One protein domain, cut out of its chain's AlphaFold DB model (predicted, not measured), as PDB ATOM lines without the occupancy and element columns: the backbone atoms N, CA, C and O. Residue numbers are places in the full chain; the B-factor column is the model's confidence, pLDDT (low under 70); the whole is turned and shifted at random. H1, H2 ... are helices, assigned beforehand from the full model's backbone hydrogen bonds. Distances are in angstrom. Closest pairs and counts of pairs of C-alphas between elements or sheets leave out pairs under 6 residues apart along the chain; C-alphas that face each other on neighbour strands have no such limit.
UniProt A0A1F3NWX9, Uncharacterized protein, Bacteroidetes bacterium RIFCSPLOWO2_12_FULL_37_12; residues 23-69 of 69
ATOM      1  N   SER A  23     -25.330   8.390  35.726       92.94
ATOM      2  CA  SER A  23     -24.160   7.503  35.723       92.94
ATOM      3  C   SER A  23     -23.146   7.862  36.809       92.94
ATOM      4  O   SER A  23     -22.491   6.975  37.342       92.94
ATOM      5  N   ASP A  24     -23.061   9.147  37.163       94.06
ATOM      6  CA  ASP A  24     -22.119   9.668  38.162       94.06
ATOM      7  C   ASP A  24     -22.721   9.705  39.575       94.06
ATOM      8  O   ASP A  24     -22.146  10.288  40.494       94.06
ATOM      9  N   SER A  25     -23.913   9.131  39.764       92.56
ATOM     10  CA  SER A  25     -24.544   9.087  41.078       92.56
ATOM     11  C   SER A  25     -23.793   8.138  42.012       92.56
ATOM     12  O   SER A  25     -23.502   6.997  41.657       92.56
ATOM     13  N   GLU A  26     -23.542   8.582  43.243       90.81
ATOM     14  CA  GLU A  26     -22.902   7.780  44.295       90.81
ATOM     15  C   GLU A  26     -23.643   6.469  44.594       90.81
ATOM     16  O   GLU A  26     -23.024   5.477  44.980       90.81
ATOM     17  N   VAL A  27     -24.951   6.418  44.320       91.88
ATOM     18  CA  VAL A  27     -25.759   5.205  44.492       91.88
ATOM     19  C   VAL A  27     -25.265   4.048  43.623       91.88
ATOM     20  O   VAL A  27     -25.353   2.895  44.029       91.88
ATOM     21  N   ARG A  28     -24.639   4.343  42.476       93.56
ATOM     22  CA  ARG A  28     -24.025   3.334  41.601       93.56
ATOM     23  C   ARG A  28     -22.850   2.630  42.284       93.56
ATOM     24  O   ARG A  28     -22.620   1.449  42.041       93.56
ATOM     25  N   VAL A  29     -22.121   3.336  43.154       94.12
ATOM     26  CA  VAL A  29     -21.032   2.755  43.954       94.12
ATOM     27  C   VAL A  29     -21.600   1.826  45.021       94.12
ATOM     28  O   VAL A  29     -21.059   0.742  45.222       94.12
ATOM     29  N   VAL A  30     -22.699   2.220  45.670       93.75
ATOM     30  CA  VAL A  30     -23.406   1.372  46.643       93.75
ATOM     31  C   VAL A  30     -23.934   0.108  45.968       93.75
ATOM     32  O   VAL A  30     -23.719  -0.983  46.489       93.75
ATOM     33  N   ASP A  31     -24.561   0.234  44.796       93.81
ATOM     34  CA  ASP A  31     -25.042  -0.909  44.019       93.81
ATOM     35  C   ASP A  31     -23.904  -1.881  43.684       93.81
ATOM     36  O   ASP A  31     -23.989  -3.056  44.039       93.81
ATOM     37  N   ALA A  32     -22.812  -1.378  43.096       94.56
ATOM     38  CA  ALA A  32     -21.657  -2.195  42.732       94.56
ATOM     39  C   ALA A  32     -20.973  -2.835  43.952       94.56
ATOM     40  O   ALA A  32     -20.515  -3.974  43.886       94.56
ATOM     41  N   PHE A  33     -20.901  -2.115  45.075       94.75
ATOM     42  CA  PHE A  33     -20.357  -2.640  46.323       94.75
ATOM     43  C   PHE A  33     -21.208  -3.792  46.854       94.75
ATOM     44  O   PHE A  33     -20.665  -4.850  47.156       94.75
ATOM     45  N   VAL A  34     -22.527  -3.606  46.945       94.94
ATOM     46  CA  VAL A  34     -23.435  -4.625  47.481       94.94
ATOM     47  C   VAL A  34     -23.475  -5.865  46.586       94.94
ATOM     48  O   VAL A  34     -23.457  -6.975  47.109       94.94
ATOM     49  N   GLU A  35     -23.459  -5.693  45.264       94.75
ATOM     50  CA  GLU A  35     -23.428  -6.801  44.294       94.75
ATOM     51  C   GLU A  35     -22.126  -7.613  44.338       94.75
ATOM     52  O   GLU A  35     -22.105  -8.780  43.955       94.75
ATOM     53  N   ALA A  36     -21.031  -7.022  44.824       95.88
ATOM     54  CA  ALA A  36     -19.761  -7.721  44.998       95.88
ATOM     55  C   ALA A  36     -19.689  -8.557  46.293       95.88
ATOM     56  O   ALA A  36     -18.724  -9.303  46.482       95.88
ATOM     57  N   LEU A  37     -20.660  -8.429  47.204       94.56
ATOM     58  CA  LEU A  37     -20.657  -9.125  48.489       94.56
ATOM     59  C   LEU A  37     -21.267 -10.524  48.384       94.56
ATOM     60  O   LEU A  37     -22.334 -10.727  47.814       94.56
ATOM     61  N   ASP A  38     -20.637 -11.491  49.051       93.00
ATOM     62  CA  ASP A  38     -21.251 -12.796  49.276       93.00
ATOM     63  C   ASP A  38     -22.176 -12.730  50.499       93.00
ATOM     64  O   ASP A  38     -21.742 -12.815  51.654       93.00
ATOM     65  N   MET A  39     -23.475 -12.595  50.235       91.62
ATOM     66  CA  MET A  39     -24.506 -12.507  51.271       91.62
ATOM     67  C   MET A  39     -24.529 -13.727  52.198       91.62
ATOM     68  O   MET A  39     -24.789 -13.586  53.396       91.62
ATOM     69  N   LYS A  40     -24.187 -14.918  51.694       90.38
ATOM     70  CA  LYS A  40     -24.148 -16.143  52.503       90.38
ATOM     71  C   LYS A  40     -22.962 -16.130  53.455       90.38
ATOM     72  O   LYS A  40     -23.127 -16.478  54.623       90.38
ATOM     73  N   GLN A  41     -21.791 -15.680  52.999       93.56
ATOM     74  CA  GLN A  41     -20.618 -15.510  53.869       93.56
ATOM     75  C   GLN A  41     -20.837 -14.441  54.945       93.56
ATOM     76  O   GLN A  41     -20.327 -14.576  56.055       93.56
ATOM     77  N   LEU A  42     -21.638 -13.416  54.648       91.25
ATOM     78  CA  LEU A  42     -22.052 -12.400  55.620       91.25
ATOM     79  C   LEU A  42     -23.109 -12.900  56.622       91.25
ATOM     80  O   LEU A  42     -23.446 -12.186  57.565       91.25
ATOM     81  N   GLY A  43     -23.615 -14.125  56.453       90.94
ATOM     82  CA  GLY A  43     -24.573 -14.752  57.362       90.94
ATOM     83  C   GLY A  43     -26.040 -14.457  57.050       90.94
ATOM     84  O   GLY A  43     -26.904 -14.797  57.864       90.94
ATOM     85  N   PHE A  44     -26.354 -13.862  55.893       89.62
ATOM     86  CA  PHE A  44     -27.738 -13.735  55.443       89.62
ATOM     87  C   PHE A  44     -28.296 -15.096  55.018       89.62
ATOM     88  O   PHE A  44     -27.602 -15.933  54.436       89.62
ATOM     89  N   ARG A  45     -29.579 -15.315  55.315       83.31
ATOM     90  CA  ARG A  45     -30.309 -16.527  54.936       83.31
ATOM     91  C   ARG A  45     -31.263 -16.215  53.796       83.31
ATOM     92  O   ARG A  45     -32.098 -15.325  53.913       83.31
ATOM     93  N   GLU A  46     -31.165 -16.991  52.730       77.19
ATOM     94  CA  GLU A  46     -32.073 -16.954  51.579       77.19
ATOM     95  C   GLU A  46     -33.058 -18.124  51.673       77.19
ATOM     96  O   GLU A  46     -33.130 -18.985  50.798       77.19
ATOM     97  N   GLU A  47     -33.771 -18.219  52.795       80.81
ATOM     98  CA  GLU A  47     -34.794 -19.248  52.976       80.81
ATOM     99  C   GLU A  47     -36.085 -18.797  52.291       80.81
ATOM    100  O   GLU A  47     -36.778 -17.890  52.756       80.81
ATOM    101  N   LEU A  48     -36.402 -19.426  51.161       83.56
ATOM    102  CA  LEU A  48     -37.685 -19.241  50.497       83.56
ATOM    103  C   LEU A  48     -38.761 -20.007  51.271       83.56
ATOM    104  O   LEU A  48     -38.637 -21.205  51.517       83.56
ATOM    105  N   VAL A  49     -39.822 -19.302  51.652       84.25
ATOM    106  CA  VAL A  49     -41.023 -19.895  52.248       84.25
ATOM    107  C   VAL A  49     -41.957 -20.382  51.142       84.25
ATOM    108  O   VAL A  49     -42.203 -19.647  50.187       84.25
ATOM    109  N   GLU A  50     -42.482 -21.605  51.279       84.56
ATOM    110  CA  GLU A  50     -43.452 -22.168  50.320       84.56
ATOM    111  C   GLU A  50     -44.830 -21.503  50.414       84.56
ATOM    112  O   GLU A  50     -45.540 -21.406  49.418       84.56
ATOM    113  N   GLU A  51     -45.190 -21.006  51.596       90.06
ATOM    114  CA  GLU A  51     -46.493 -20.407  51.867       90.06
ATOM    115  C   GLU A  51     -46.340 -18.971  52.376       90.06
ATOM    116  O   GLU A  51     -45.452 -18.651  53.171       90.06
ATOM    117  N   GLY A  52     -47.252 -18.095  51.954       87.12
ATOM    118  CA  GLY A  52     -47.250 -16.683  52.332       87.12
ATOM    119  C   GLY A  52     -46.424 -15.792  51.401       87.12
ATOM    120  O   GLY A  52     -46.236 -16.085  50.222       87.12
ATOM    121  N   ARG A  53     -45.999 -14.625  51.904       86.56
ATOM    122  CA  ARG A  53     -45.249 -13.646  51.105       86.56
ATOM    123  C   ARG A  53     -43.773 -14.063  51.034       86.56
ATOM    124  O   ARG A  53     -43.152 -14.149  52.093       86.56
ATOM    125  N   PRO A  54     -43.192 -14.220  49.831       88.44
ATOM    126  CA  PRO A  54     -41.763 -14.464  49.693       88.44
ATOM    127  C   PRO A  54     -40.931 -13.346  50.339       88.44
ATOM    128  O   PRO A  54     -41.340 -12.176  50.297       88.44
ATOM    129  N   PRO A  55     -39.767 -13.671  50.927       88.25
ATOM    130  CA  PRO A  55     -38.866 -12.660  51.456       88.25
ATOM    131  C   PRO A  55     -38.313 -11.789  50.322       88.25
ATOM    132  O   PRO A  55     -38.208 -12.215  49.172       88.25
ATOM    133  N   PHE A  56     -37.939 -10.554  50.651       89.56
ATOM    134  CA  PHE A  56     -37.147  -9.733  49.737       89.56
ATOM    135  C   PHE A  56     -35.701 -10.228  49.690       89.56
ATOM    136  O   PHE A  56     -35.224 -10.864  50.631       89.56
ATOM    137  N   HIS A  57     -34.991  -9.878  48.617       90.81
ATOM    138  CA  HIS A  57     -33.571 -10.181  48.507       90.81
ATOM    139  C   HIS A  57     -32.777  -9.442  49.603       90.81
ATOM    140  O   HIS A  57     -33.004  -8.239  49.793       90.81
ATOM    141  N   PRO A  58     -31.842 -10.101  50.315       91.88
ATOM    142  CA  PRO A  58     -31.043  -9.462  51.365       91.88
ATOM    143  C   PRO A  58     -30.305  -8.204  50.891       91.88
ATOM    144  O   PRO A  58     -30.278  -7.193  51.594       91.88
ATOM    145  N   GLU A  59     -29.794  -8.230  49.657       93.94
ATOM    146  CA  GLU A  59     -29.141  -7.083  49.010       93.94
ATOM    147  C   GLU A  59     -30.030  -5.841  48.965       93.94
ATOM    148  O   GLU A  59     -29.545  -4.733  49.169       93.94
ATOM    149  N   THR A  60     -31.337  -6.002  48.729       92.19
ATOM    150  CA  THR A  60     -32.267  -4.870  48.653       92.19
ATOM    151  C   THR A  60     -32.301  -4.111  49.973       92.19
ATOM    152  O   THR A  60     -32.235  -2.884  49.982       92.19
ATOM    153  N   PHE A  61     -32.361  -4.824  51.097       90.81
ATOM    154  CA  PHE A  61     -32.346  -4.184  52.409       90.81
ATOM    155  C   PHE A  61     -30.992  -3.565  52.738       90.81
ATOM    156  O   PHE A  61     -30.962  -2.492  53.335       90.81
ATOM    157  N   LEU A  62     -29.886  -4.191  52.327       92.75
ATOM    158  CA  LEU A  62     -28.556  -3.623  52.536       92.75
ATOM    159  C   LEU A  62     -28.356  -2.332  51.728       92.75
ATOM    160  O   LEU A  62     -27.890  -1.341  52.284       92.75
ATOM    161  N   LYS A  63     -28.781  -2.309  50.457       93.00
ATOM    162  CA  LYS A  63     -28.788  -1.099  49.617       93.00
ATOM    163  C   LYS A  63     -29.610   0.012  50.277       93.00
ATOM    164  O   LYS A  63     -29.110   1.114  50.463       93.00
ATOM    165  N   LEU A  64     -30.832  -0.292  50.730       91.62
ATOM    166  CA  LEU A  64     -31.688   0.671  51.438       91.62
ATOM    167  C   LEU A  64     -31.070   1.187  52.743       91.62
ATOM    168  O   LEU A  64     -31.207   2.368  53.052       91.62
ATOM    169  N   TYR A  65     -30.402   0.318  53.503       91.50
ATOM    170  CA  TYR A  65     -29.713   0.706  54.731       91.50
ATOM    171  C   TYR A  65     -28.583   1.703  54.447       91.50
ATOM    172  O   TYR A  65     -28.501   2.724  55.120       91.50
ATOM    173  N   LEU A  66     -27.767   1.439  53.423       91.81
ATOM    174  CA  LEU A  66     -26.652   2.300  53.017       91.81
ATOM    175  C   LEU A  66     -27.108   3.615  52.366       91.81
ATOM    176  O   LEU A  66     -26.404   4.611  52.457       91.81
ATOM    177  N   TYR A  67     -28.283   3.645  51.732       86.44
ATOM    178  CA  TYR A  67     -28.864   4.885  51.202       86.44
ATOM    179  C   TYR A  67     -29.425   5.815  52.281       86.44
ATOM    180  O   TYR A  67     -29.578   7.008  52.039       86.44
ATOM    181  N   GLY A  68     -29.804   5.270  53.440       74.81
ATOM    182  CA  GLY A  68     -30.419   6.028  54.530       74.81
ATOM    183  C   GLY A  68     -29.432   6.618  55.541       74.81
ATOM    184  O   GLY A  68     -29.875   7.298  56.468       74.81
ATOM    185  N   THR A  69     -28.139   6.323  55.400       58.22
ATOM    186  CA  THR A  69     -27.043   6.840  56.238       58.22
ATOM    187  C   THR A  69     -26.394   8.056  55.609       58.22
ATOM    188  O   THR A  69     -26.172   9.037  56.352       58.22
TER     189      THR A  69
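AT A GLANCE: This is residues 23 to 69 of the 69 residues of an uncharacterized protein of Bacteroidetes bacterium RIFCSPLOWO2_12_FULL_37_12 (UniProt A0A1F3NWX9). Two short helices, H1 and H2, pack side by side and run opposite ways, and the long link between them swings out into a wide loop whose residues 49 to 54 stick out. The printed part has 47 residues with two named helices, H1 then H2, and no named strand. Its class is all helix, though just 19 residues, under half, are in named elements. It is loose, with a radius of gyration of the C-alphas of 12.7 A, and elongated, spanning 41 by 22 by 19 A.

HOW THE PARTS SIT: H1, residues 27 to 35, and H2, residues 58 to 67, touch and form a helical hairpin. Their closest C-alphas, those of Val 34 and Glu 59, are 6.4 A apart. Their lines stand at a shallow tilt of 31 degrees, opposite ways. In both helices every O i to N i+4 pair is within hydrogen-bond range.

IN THESE COORDINATES: H1 begins at C-alpha 27 (-25.759, 5.205, 44.492) and is 12.2 A long from first to last C-alpha. H2, 14.5 A, ends at C-alpha 67 (-28.864, 4.885, 51.202).

THE WHOLE: The C-alphas farthest apart, of Asp 24 and Glu 51, are 41.1 A apart. The printed part has no cut. Residues 36 to 57 make the long link. Residue 69 alone has pLDDT under 70.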